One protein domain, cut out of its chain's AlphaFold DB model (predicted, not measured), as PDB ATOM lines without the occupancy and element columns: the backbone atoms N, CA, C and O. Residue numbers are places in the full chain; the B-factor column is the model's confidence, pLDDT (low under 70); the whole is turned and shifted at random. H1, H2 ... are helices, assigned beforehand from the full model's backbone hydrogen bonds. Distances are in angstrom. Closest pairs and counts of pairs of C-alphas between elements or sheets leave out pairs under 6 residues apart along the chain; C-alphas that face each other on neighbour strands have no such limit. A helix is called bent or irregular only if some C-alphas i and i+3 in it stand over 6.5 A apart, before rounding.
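What this domain is: This is residues 46 to 125 of the 480 residues of an uncharacterized protein of Pseudarthrobacter sp. BIM B-2242 (UniProt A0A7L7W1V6). The longest helix, H3, runs through the middle of the domain, with the helical hairpin of H1 and H2 beside it, so that H1, H2 and H3 make a small up-and-down group in which H2 meets H3 with few residues. The shorter H4 crosses the first part of H3 at a steep angle, the single turn of H5 packs on the residues about the middle of H3, and a long link, residues 92 to 107, loops from the end of H3 back to the start of H4. The 80 printed residues hold five named helices, in the order H1, H2, H3, H4, H5, and no named strand; the class is all helix. The whole is compact and rounded, with a radius of gyration of the C-alphas of 11.5 A and spans of 34 by 25 by 21 A.

Where its parts are: H3, residues 77 to 91, is the longest helix, 20.8 A from first to last C-alpha; it begins at C-alpha 77 at (-29.295, -2.184, -7.758) and ends at C-alpha 91 at (-17.791, 14.283, -13.162). H1, residues 48 to 59, is 16.1 A long and begins at C-alpha 48 at (-28.789, 9.618, -9.379). H2, residues 61 to 72, is 17.8 A long and only just irregular: C-alphas 62 and 65 are 6.8 A apart. H4, residues 108 to 116, is 12.7 A long. H5, residues 122 to 125, is 5.6 A long and ends at C-alpha 125 at (-11.487, -2.405, -9.536).

How they stand to each other: H3 is the hub, the helix that touches most others, and its centre is 2.3 A from the mean of the C-alphas. H1 touches H3, closest at the C-alphas of Ala 55 and Tyr 91, 5.2 A apart, at a shallow tilt of 25 degrees, the same way. H2 and H3 only just touch, with 3 pairs of C-alphas within 8 A. H2 does so with residue 71 alone and H3 with residues 80 to 84 alone; the closest C-alphas are those of Tyr 71 and Arg 80, 6.4 A apart. These two helices form a helical hairpin, running opposite ways at a shallow tilt of 24 degrees. H1 and H2 form another helical hairpin: they touch, H1 with residues 52 to 56 alone, closest at the C-alphas of Phe 52 and Val 64, 6.0 A apart, and run opposite ways at a steep tilt of 38 degrees. H1, H2 and H3 make a bundle that is up and down, each helix running against the one before it in the chain. With residues 78 to 83 alone, H3 touches H4, closest at the C-alphas of Gly 79 and Asp 112, 4.2 A apart; their tilt is steep, 53 degrees, opposite ways. H2 and H4 are close but not clearly touching, with the C-alphas of Gln 70 and Pro 108 closest at 6.0 A. H5 and H3 only just touch, with 3 pairs of C-alphas within 8 A; H3 does so with residues 82 to 86 alone, and the C-alphas of Leu 82 and Ile 122 are closest at 5.8 A. H4 and H5 are apart, as are H1 and H4, H1 and H5, and H2 and H5. In H1, H3 and H4 every O i to N i+4 pair is within hydrogen-bond range, in H2 6 of 8 are, and H5 is too short for such a pair.

The domain as a whole: The two C-alphas farthest apart are those of Gly 60 and Leu 117, 34.2 A. The printed part has no cut. The links H1 to H2, H2 to H3 and H4 to H5 are tight; the link H3 to H4, 16 residues, is long, and its C-alphas lie 9 to 15 A from the mean of the C-alphas. The mean pLDDT of the printed part is 88.5, and residues 99 to 104, which belong to that long link, are under 70.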
ATOM      1  N   LEU A  46     -24.827   6.577  -3.460       85.94
ATOM      2  CA  LEU A  46     -24.998   7.739  -4.332       85.94
ATOM      3  C   LEU A  46     -26.424   7.801  -4.875       85.94
ATOM      4  O   LEU A  46     -27.005   6.777  -5.252       85.94
ATOM      5  N   TYR A  47     -26.956   9.017  -4.961       89.56
ATOM      6  CA  TYR A  47     -28.253   9.276  -5.565       89.56
ATOM      7  C   TYR A  47     -28.083   9.749  -7.019       89.56
ATOM      8  O   TYR A  47     -27.197  10.564  -7.301       89.56
ATOM      9  N   PRO A  48     -28.891   9.242  -7.970       90.81
ATOM     10  CA  PRO A  48     -28.789   9.618  -9.379       90.81
ATOM     11  C   PRO A  48     -28.879  11.128  -9.613       90.81
ATOM     12  O   PRO A  48     -28.116  11.660 -10.414       90.81
ATOM     13  N   GLU A  49     -29.765  11.821  -8.895       92.06
ATOM     14  CA  GLU A  49     -29.973  13.266  -8.992       92.06
ATOM     15  C   GLU A  49     -28.693  14.075  -8.742       92.06
ATOM     16  O   GLU A  49     -28.389  14.987  -9.516       92.06
ATOM     17  N   ASP A  50     -27.904  13.689  -7.739       90.62
ATOM     18  CA  ASP A  50     -26.657  14.364  -7.376       90.62
ATOM     19  C   ASP A  50     -25.592  14.139  -8.457       90.62
ATOM     20  O   ASP A  50     -24.956  15.077  -8.945       90.62
ATOM     21  N   VAL A  51     -25.458  12.897  -8.931       90.62
ATOM     22  CA  VAL A  51     -24.499  12.537  -9.986       90.62
ATOM     23  C   VAL A  51     -24.866  13.187 -11.326       90.62
ATOM     24  O   VAL A  51     -23.985  13.608 -12.082       90.62
ATOM     25  N   PHE A  52     -26.157  13.322 -11.636       93.44
ATOM     26  CA  PHE A  52     -26.625  14.014 -12.839       93.44
ATOM     27  C   PHE A  52     -26.383  15.520 -12.748       93.44
ATOM     28  O   PHE A  52     -25.968  16.128 -13.741       93.44
ATOM     29  N   ALA A  53     -26.570  16.117 -11.567       90.56
ATOM     30  CA  ALA A  53     -26.219  17.509 -11.314       90.56
ATOM     31  C   ALA A  53     -24.707  17.743 -11.484       90.56
ATOM     32  O   ALA A  53     -24.312  18.693 -12.167       90.56
ATOM     33  N   HIS A  54     -23.859  16.841 -10.973       92.06
ATOM     34  CA  HIS A  54     -22.408  16.882 -11.193       92.06
ATOM     35  C   HIS A  54     -22.051  16.782 -12.683       92.06
ATOM     36  O   HIS A  54     -21.256  17.578 -13.190       92.06
ATOM     37  N   ALA A  55     -22.675  15.862 -13.426       90.31
ATOM     38  CA  ALA A  55     -22.456  15.722 -14.865       90.31
ATOM     39  C   ALA A  55     -22.861  16.987 -15.644       90.31
ATOM     40  O   ALA A  55     -22.113  17.449 -16.515       90.31
ATOM     41  N   ALA A  56     -24.008  17.584 -15.301       92.19
ATOM     42  CA  ALA A  56     -24.488  18.830 -15.891       92.19
ATOM     43  C   ALA A  56     -23.553  20.010 -15.595       92.19
ATOM     44  O   ALA A  56     -23.272  20.805 -16.492       92.19
ATOM     45  N   ALA A  57     -23.039  20.111 -14.367       90.56
ATOM     46  CA  ALA A  57     -22.092  21.151 -13.975       90.56
ATOM     47  C   ALA A  57     -20.736  21.003 -14.688       90.56
ATOM     48  O   ALA A  57     -20.133  21.999 -15.083       90.56
ATOM     49  N   TYR A  58     -20.267  19.768 -14.893       90.38
ATOM     50  CA  TYR A  58     -18.961  19.489 -15.492       90.38
ATOM     51  C   TYR A  58     -18.946  19.576 -17.031       90.38
ATOM     52  O   TYR A  58     -17.991  20.088 -17.611       90.38
ATOM     53  N   SER A  59     -19.970  19.053 -17.718       88.56
ATOM     54  CA  SER A  59     -20.021  18.950 -19.194       88.56
ATOM     55  C   SER A  59     -21.194  19.689 -19.848       88.56
ATOM     56  O   SER A  59     -21.341  19.643 -21.071       88.56
ATOM     57  N   GLY A  60     -22.011  20.395 -19.065       91.38
ATOM     58  CA  GLY A  60     -23.223  21.072 -19.525       91.38
ATOM     59  C   GLY A  60     -24.458  20.157 -19.531       91.38
ATOM     60  O   GLY A  60     -24.340  18.931 -19.571       91.38
ATOM     61  N   PRO A  61     -25.678  20.729 -19.551       89.56
ATOM     62  CA  PRO A  61     -26.927  19.971 -19.396       89.56
ATOM     63  C   PRO A  61     -27.184  18.952 -20.520       89.56
ATOM     64  O   PRO A  61     -27.902  17.976 -20.320       89.56
ATOM     65  N   GLY A  62     -26.570  19.127 -21.696       88.94
ATOM     66  CA  GLY A  62     -26.723  18.216 -22.837       88.94
ATOM     67  C   GLY A  62     -26.174  16.800 -22.612       88.94
ATOM     68  O   GLY A  62     -26.526  15.897 -23.370       88.94
ATOM     69  N   VAL A  63     -25.340  16.581 -21.585       89.19
ATOM     70  CA  VAL A  63     -24.795  15.251 -21.251       89.19
ATOM     71  C   VAL A  63     -25.774  14.395 -20.437       89.19
ATOM     72  O   VAL A  63     -25.731  13.168 -20.534       89.19
ATOM     73  N   VAL A  64     -26.684  15.022 -19.679       91.38
ATOM     74  CA  VAL A  64     -27.575  14.348 -18.715       91.38
ATOM     75  C   VAL A  64     -28.414  13.240 -19.365       91.38
ATOM     76  O   VAL A  64     -28.358  12.118 -18.865       91.38
ATOM     77  N   PRO A  65     -29.053  13.437 -20.541       94.06
ATOM     78  CA  PRO A  65     -29.828  12.368 -21.174       94.06
ATOM     79  C   PRO A  65     -28.995  11.136 -21.550       94.06
ATOM     80  O   PRO A  65     -29.524  10.034 -21.669       94.06
ATOM     81  N   ALA A  66     -27.692  11.299 -21.803       89.50
ATOM     82  CA  ALA A  66     -26.811  10.167 -22.079       89.50
ATOM     83  C   ALA A  66     -26.464   9.394 -20.800       89.50
ATOM     84  O   ALA A  66     -26.405   8.165 -20.842       89.50
ATOM     85  N   VAL A  67     -26.276  10.099 -19.682       90.62
ATOM     86  CA  VAL A  67     -26.005   9.509 -18.365       90.62
ATOM     87  C   VAL A  67     -27.244   8.787 -17.825       90.62
ATOM     88  O   VAL A  67     -27.143   7.631 -17.423       90.62
ATOM     89  N   GLU A  68     -28.427   9.397 -17.931       92.19
ATOM     90  CA  GLU A  68     -29.712   8.772 -17.581       92.19
ATOM     91  C   GLU A  68     -29.963   7.488 -18.381       92.19
ATOM     92  O   GLU A  68     -30.379   6.474 -17.822       92.19
ATOM     93  N   ARG A  69     -29.656   7.491 -19.689       92.62
ATOM     94  CA  ARG A  69     -29.746   6.278 -20.517       92.62
ATOM     95  C   ARG A  69     -28.806   5.180 -20.027       92.62
ATOM     96  O   ARG A  69     -29.223   4.030 -19.975       92.62
ATOM     97  N   GLN A  70     -27.564   5.507 -19.667       91.88
ATOM     98  CA  GLN A  70     -26.629   4.518 -19.117       91.88
ATOM     99  C   GLN A  70     -27.130   3.951 -17.785       91.88
ATOM    100  O   GLN A  70     -27.080   2.739 -17.592       91.88
ATOM    101  N   TYR A  71     -27.661   4.805 -16.905       92.69
ATOM    102  CA  TYR A  71     -28.274   4.393 -15.645       92.69
ATOM    103  C   TYR A  71     -29.460   3.445 -15.874       92.69
ATOM    104  O   TYR A  71     -29.500   2.353 -15.314       92.69
ATOM    105  N   ALA A  72     -30.367   3.785 -16.790       91.69
ATOM    106  CA  ALA A  72     -31.514   2.943 -17.136       91.69
ATOM    107  C   ALA A  72     -31.132   1.587 -17.769       91.69
ATOM    108  O   ALA A  72     -31.928   0.653 -17.737       91.69
ATOM    109  N   MET A  73     -29.929   1.467 -18.345       93.81
ATOM    110  CA  MET A  73     -29.417   0.213 -18.914       93.81
ATOM    111  C   MET A  73     -28.846  -0.754 -17.866       93.81
ATOM    112  O   MET A  73     -28.574  -1.900 -18.216       93.81
ATOM    113  N   THR A  74     -28.655  -0.319 -16.617       92.81
ATOM    114  CA  THR A  74     -28.274  -1.214 -15.511       92.81
ATOM    115  C   THR A  74     -29.503  -1.872 -14.889       92.81
ATOM    116  O   THR A  74     -30.538  -1.246 -14.621       92.81
ATOM    117  N   THR A  75     -29.392  -3.174 -14.669       91.62
ATOM    118  CA  THR A  75     -30.500  -4.055 -14.300       91.62
ATOM    119  C   THR A  75     -30.513  -4.379 -12.811       91.62
ATOM    120  O   THR A  75     -31.592  -4.589 -12.252       91.62
ATOM    121  N   THR A  76     -29.353  -4.336 -12.151       91.88
ATOM    122  CA  THR A  76     -29.200  -4.618 -10.720       91.88
ATOM    123  C   THR A  76     -29.018  -3.337  -9.905       91.88
ATOM    124  O   THR A  76     -28.480  -2.343 -10.391       91.88
ATOM    125  N   GLU A  77     -29.452  -3.348  -8.642       91.81
ATOM    126  CA  GLU A  77     -29.295  -2.184  -7.758       91.81
ATOM    127  C   GLU A  77     -27.824  -1.919  -7.410       91.81
ATOM    128  O   GLU A  77     -27.346  -0.790  -7.469       91.81
ATOM    129  N   THR A  78     -27.058  -2.975  -7.146       92.50
ATOM    130  CA  THR A  78     -25.613  -2.865  -6.924       92.50
ATOM    131  C   THR A  78     -24.880  -2.403  -8.190       92.50
ATOM    132  O   THR A  78     -23.986  -1.564  -8.108       92.50
ATOM    133  N   GLY A  79     -25.292  -2.864  -9.378       93.38
ATOM    134  CA  GLY A  79     -24.747  -2.396 -10.656       93.38
ATOM    135  C   GLY A  79     -25.039  -0.917 -10.921       93.38
ATOM    136  O   GLY A  79     -24.153  -0.195 -11.387       93.38
ATOM    137  N   ARG A  80     -26.233  -0.429 -10.550       93.94
ATOM    138  CA  ARG A  80     -26.563   1.010 -10.548       93.94
ATOM    139  C   ARG A  80     -25.617   1.796  -9.661       93.94
ATOM    140  O   ARG A  80     -25.049   2.780 -10.123       93.94
ATOM    141  N   GLN A  81     -25.406   1.345  -8.427       94.12
ATOM    142  CA  GLN A  81     -24.510   2.020  -7.489       94.12
ATOM    143  C   GLN A  81     -23.063   2.053  -8.000       94.12
ATOM    144  O   GLN A  81     -22.449   3.117  -8.016       94.12
ATOM    145  N   LEU A  82     -22.541   0.948  -8.543       92.25
ATOM    146  CA  LEU A  82     -21.213   0.924  -9.175       92.25
ATOM    147  C   LEU A  82     -21.110   1.893 -10.367       92.25
ATOM    148  O   LEU A  82     -20.086   2.558 -10.547       92.25
ATOM    149  N   LEU A  83     -22.164   1.996 -11.187       92.88
ATOM    150  CA  LEU A  83     -22.214   2.956 -12.289       92.88
ATOM    151  C   LEU A  83     -22.241   4.402 -11.775       92.88
ATOM    152  O   LEU A  83     -21.509   5.236 -12.306       92.88
ATOM    153  N   LEU A  84     -23.033   4.701 -10.744       93.12
ATOM    154  CA  LEU A  84     -23.076   6.026 -10.126       93.12
ATOM    155  C   LEU A  84     -21.716   6.409  -9.537       93.12
ATOM    156  O   LEU A  84     -21.243   7.504  -9.815       93.12
ATOM    157  N   GLN A  85     -21.033   5.499  -8.839       92.00
ATOM    158  CA  GLN A  85     -19.682   5.737  -8.311       92.00
ATOM    159  C   GLN A  85     -18.670   6.008  -9.433       92.00
ATOM    160  O   GLN A  85     -17.825   6.894  -9.315       92.00
ATOM    161  N   LYS A  86     -18.768   5.288 -10.560       90.25
ATOM    162  CA  LYS A  86     -17.937   5.541 -11.749       90.25
ATOM    163  C   LYS A  86     -18.191   6.933 -12.334       90.25
ATOM    164  O   LYS A  86     -17.243   7.629 -12.696       90.25
ATOM    165  N   LEU A  87     -19.459   7.309 -12.485       90.62
ATOM    166  CA  LEU A  87     -19.862   8.592 -13.054       90.62
ATOM    167  C   LEU A  87     -19.485   9.750 -12.124       90.62
ATOM    168  O   LEU A  87     -18.946  10.747 -12.597       90.62
ATOM    169  N   ASP A  88     -19.683   9.594 -10.819       90.38
ATOM    170  CA  ASP A  88     -19.289  10.576  -9.813       90.38
ATOM    171  C   ASP A  88     -17.765  10.760  -9.783       90.38
ATOM    172  O   ASP A  88     -17.289  11.886  -9.889       90.38
ATOM    173  N   ALA A  89     -16.982   9.673  -9.823       88.31
ATOM    174  CA  ALA A  89     -15.521   9.742  -9.963       88.31
ATOM    175  C   ALA A  89     -15.053  10.524 -11.206       88.31
ATOM    176  O   ALA A  89     -13.944  11.065 -11.225       88.31
ATOM    177  N   TYR A  90     -15.858  10.525 -12.272       88.25
ATOM    178  CA  TYR A  90     -15.538  11.177 -13.540       88.25
ATOM    179  C   TYR A  90     -15.973  12.650 -13.569       88.25
ATOM    180  O   TYR A  90     -15.219  13.502 -14.047       88.25
ATOM    181  N   TYR A  91     -17.173  12.957 -13.067       89.06
ATOM    182  CA  TYR A  91     -17.791  14.283 -13.162       89.06
ATOM    183  C   TYR A  91     -17.568  15.168 -11.929       89.06
ATOM    184  O   TYR A  91     -17.603  16.392 -12.054       89.06
ATOM    185  N   ASN A  92     -17.278  14.587 -10.765       88.69
ATOM    186  CA  ASN A  92     -17.040  15.306  -9.520       88.69
ATOM    187  C   ASN A  92     -15.575  15.158  -9.075       88.69
ATOM    188  O   ASN A  92     -15.130  14.101  -8.634       88.69
ATOM    189  N   ARG A  93     -14.800  16.246  -9.167       82.12
ATOM    190  CA  ARG A  93     -13.376  16.250  -8.774       82.12
ATOM    191  C   ARG A  93     -13.157  16.102  -7.268       82.12
ATOM    192  O   ARG A  93     -12.054  15.734  -6.873       82.12
ATOM    193  N   GLU A  94     -14.170  16.410  -6.466       86.12
ATOM    194  CA  GLU A  94     -14.149  16.299  -5.003       86.12
ATOM    195  C   GLU A  94     -14.696  14.949  -4.522       86.12
ATOM    196  O   GLU A  94     -14.668  14.662  -3.328       86.12
ATOM    197  N   SER A  95     -15.151  14.100  -5.451       85.50
ATOM    198  CA  SER A  95     -15.613  12.747  -5.159       85.50
ATOM    199  C   SER A  95     -14.540  11.940  -4.433       85.50
ATOM    200  O   SER A  95     -13.379  11.895  -4.855       85.50
ATOM    201  N   GLU A  96     -14.942  11.190  -3.405       84.62
ATOM    202  CA  GLU A  96     -14.073  10.196  -2.763       84.62
ATOM    203  C   GLU A  96     -13.591   9.106  -3.745       84.62
ATOM    204  O   GLU A  96     -12.584   8.434  -3.503       84.62
ATOM    205  N   TYR A  97     -14.274   8.955  -4.886       83.62
ATOM    206  CA  TYR A  97     -13.949   8.001  -5.940       83.62
ATOM    207  C   TYR A  97     -13.011   8.580  -7.015       83.62
ATOM    208  O   TYR A  97     -12.468   7.806  -7.812       83.62
ATOM    209  N   ALA A  98     -12.748   9.897  -7.027       77.56
ATOM    210  CA  ALA A  98     -11.977  10.597  -8.068       77.56
ATOM    211  C   ALA A  98     -10.540  10.058  -8.256       77.56
ATOM    212  O   ALA A  98      -9.981  10.097  -9.358       77.56
ATOM    213  N   GLY A  99      -9.941   9.491  -7.201       66.44
ATOM    214  CA  GLY A  99      -8.619   8.852  -7.246       66.44
ATOM    215  C   GLY A  99      -8.577   7.509  -7.989       66.44
ATOM    216  O   GLY A  99      -7.499   7.042  -8.353       66.44
ATOM    217  N   SER A 100      -9.734   6.894  -8.251       66.69
ATOM    218  CA  SER A 100      -9.832   5.529  -8.790       66.69
ATOM    219  C   SER A 100      -9.664   5.452 -10.305       66.69
ATOM    220  O   SER A 100      -9.395   4.358 -10.804       66.69
ATOM    221  N   ARG A 101      -9.841   6.587 -11.015       62.69
ATOM    222  CA  ARG A 101      -9.894   6.722 -12.489       62.69
ATOM    223  C   ARG A 101     -10.364   5.426 -13.170       62.69
ATOM    224  O   ARG A 101      -9.562   4.769 -13.840       62.69
ATOM    225  N   PRO A 102     -11.624   5.013 -12.940       60.56
ATOM    226  CA  PRO A 102     -12.134   3.761 -13.481       60.56
ATOM    227  C   PRO A 102     -12.011   3.761 -15.009       60.56
ATOM    228  O   PRO A 102     -12.172   4.805 -15.646       60.56
ATOM    229  N   SER A 103     -11.695   2.603 -15.597       64.12
ATOM    230  CA  SER A 103     -11.531   2.496 -17.051       64.12
ATOM    231  C   SER A 103     -12.783   3.004 -17.778       64.12
ATOM    232  O   SER A 103     -13.918   2.721 -17.370       64.12
ATOM    233  N   ASN A 104     -12.586   3.696 -18.905       65.25
ATOM    234  CA  ASN A 104     -13.671   4.055 -19.824       65.25
ATOM    235  C   ASN A 104     -14.467   2.819 -20.282       65.25
ATOM    236  O   ASN A 104     -15.639   2.942 -20.637       65.25
ATOM    237  N   ASP A 105     -13.864   1.633 -20.179       73.19
ATOM    238  CA  ASP A 105     -14.429   0.341 -20.559       73.19
ATOM    239  C   ASP A 105     -15.506  -0.193 -19.592       73.19
ATOM    240  O   ASP A 105     -16.042  -1.279 -19.816       73.19
ATOM    241  N   LEU A 106     -15.832   0.520 -18.507       83.56
ATOM    242  CA  LEU A 106     -16.872   0.108 -17.560       83.56
ATOM    243  C   LEU A 106     -18.278   0.502 -18.053       83.56
ATOM    244  O   LEU A 106     -18.788   1.575 -17.735       83.56
ATOM    245  N   THR A 107     -18.886  -0.334 -18.887       90.19
ATOM    246  CA  THR A 107     -20.249  -0.131 -19.408       90.19
ATOM    247  C   THR A 107     -21.321  -0.488 -18.364       90.19
ATOM    248  O   THR A 107     -21.016  -1.231 -17.433       90.19
ATOM    249  N   PRO A 108     -22.587  -0.048 -18.532       92.56
ATOM    250  CA  PRO A 108     -23.703  -0.463 -17.671       92.56
ATOM    251  C   PRO A 108     -23.776  -1.982 -17.450       92.56
ATOM    252  O   PRO A 108     -23.799  -2.451 -16.317       92.56
ATOM    253  N   GLN A 109     -23.684  -2.757 -18.533       93.31
ATOM    254  CA  GLN A 109     -23.677  -4.221 -18.475       93.31
ATOM    255  C   GLN A 109     -22.518  -4.773 -17.631       93.31
ATOM    256  O   GLN A 109     -22.681  -5.768 -16.934       93.31
ATOM    257  N   ARG A 110     -21.342  -4.141 -17.675       91.81
ATOM    258  CA  ARG A 110     -20.184  -4.572 -16.882       91.81
ATOM    259  C   ARG A 110     -20.321  -4.209 -15.413       91.81
ATOM    260  O   ARG A 110     -19.810  -4.948 -14.585       91.81
ATOM    261  N   CYS A 111     -21.015  -3.123 -15.079       93.12
ATOM    262  CA  CYS A 111     -21.360  -2.834 -13.689       93.12
ATOM    263  C   CYS A 111     -22.276  -3.919 -13.109       93.12
ATOM    264  O   CYS A 111     -22.025  -4.368 -11.997       93.12
ATOM    265  N   ASP A 112     -23.270  -4.389 -13.871       94.56
ATOM    266  CA  ASP A 112     -24.106  -5.522 -13.452       94.56
ATOM    267  C   ASP A 112     -23.283  -6.814 -13.308       94.56
ATOM    268  O   ASP A 112     -23.380  -7.489 -12.291       94.56
ATOM    269  N   GLN A 113     -22.397  -7.121 -14.262       95.00
ATOM    270  CA  GLN A 113     -21.513  -8.294 -14.173       95.00
ATOM    271  C   GLN A 113     -20.571  -8.240 -12.962       95.00
ATOM    272  O   GLN A 113     -20.318  -9.255 -12.323       95.00
ATOM    273  N   LEU A 114     -20.032  -7.063 -12.628       94.12
ATOM    274  CA  LEU A 114     -19.228  -6.893 -11.417       94.12
ATOM    275  C   LEU A 114     -20.091  -7.042 -10.155       94.12
ATOM    276  O   LEU A 114     -19.672  -7.699  -9.206       94.12
ATOM    277  N   ALA A 115     -21.305  -6.494 -10.142       94.62
ATOM    278  CA  ALA A 115     -22.231  -6.687  -9.032       94.62
ATOM    279  C   ALA A 115     -22.549  -8.174  -8.794       94.62
ATOM    280  O   ALA A 115     -22.518  -8.632  -7.653       94.62
ATOM    281  N   GLU A 116     -22.773  -8.950  -9.859       95.31
ATOM    282  CA  GLU A 116     -22.983 -10.405  -9.788       95.31
ATOM    283  C   GLU A 116     -21.776 -11.157  -9.202       95.31
ATOM    284  O   GLU A 116     -21.950 -12.161  -8.513       95.31
ATOM    285  N   LEU A 117     -20.556 -10.656  -9.422       94.69
ATOM    286  CA  LEU A 117     -19.319 -11.201  -8.846       94.69
ATOM    287  C   LEU A 117     -19.059 -10.749  -7.396       94.69
ATOM    288  O   LEU A 117     -18.062 -11.160  -6.801       94.69
ATOM    289  N   GLY A 118     -19.940  -9.921  -6.820       94.75
ATOM    290  CA  GLY A 118     -19.857  -9.448  -5.437       94.75
ATOM    291  C   GLY A 118     -19.098  -8.132  -5.246       94.75
ATOM    292  O   GLY A 118     -18.766  -7.784  -4.115       94.75
ATOM    293  N   TYR A 119     -18.810  -7.391  -6.320       93.88
ATOM    294  CA  TYR A 119     -18.238  -6.048  -6.202       93.88
ATOM    295  C   TYR A 119     -19.302  -5.046  -5.743       93.88
ATOM    296  O   TYR A 119     -20.405  -5.003  -6.285       93.88
ATOM    297  N   THR A 120     -18.949  -4.204  -4.775       92.38
ATOM    298  CA  THR A 120     -19.848  -3.183  -4.202       92.38
ATOM    299  C   THR A 120     -19.255  -1.775  -4.238       92.38
ATOM    300  O   THR A 120     -19.979  -0.801  -4.049       92.38
ATOM    301  N   ASP A 121     -17.948  -1.655  -4.484       90.25
ATOM    302  CA  ASP A 121     -17.231  -0.382  -4.528       90.25
ATOM    303  C   ASP A 121     -16.296  -0.332  -5.745       90.25
ATOM    304  O   ASP A 121     -15.444  -1.203  -5.943       90.25
ATOM    305  N   ILE A 122     -16.403   0.723  -6.555       87.75
ATOM    306  CA  ILE A 122     -15.586   0.919  -7.755       87.75
ATOM    307  C   ILE A 122     -14.077   0.972  -7.462       87.75
ATOM    308  O   ILE A 122     -13.257   0.607  -8.311       87.75
ATOM    309  N   ARG A 123     -13.672   1.346  -6.241       87.00
ATOM    310  CA  ARG A 123     -12.272   1.318  -5.781       87.00
ATOM    311  C   ARG A 123     -11.696  -0.098  -5.776       87.00
ATOM    312  O   ARG A 123     -10.479  -0.260  -5.937       87.00
ATOM    313  N   GLN A 124     -12.541  -1.126  -5.644       88.44
ATOM    314  CA  GLN A 124     -12.141  -2.536  -5.712       88.44
ATOM    315  C   GLN A 124     -11.611  -2.931  -7.099       88.44
ATOM    316  O   GLN A 124     -10.790  -3.838  -7.181       88.44
ATOM    317  N   VAL A 125     -11.979  -2.203  -8.159       86.12
ATOM    318  CA  VAL A 125     -11.487  -2.405  -9.536       86.12
ATOM    319  C   VAL A 125     -10.643  -1.229 -10.051       86.12
ATOM    320  O   VAL A 125     -10.501  -1.020 -11.257       86.12
TER     321      VAL A 125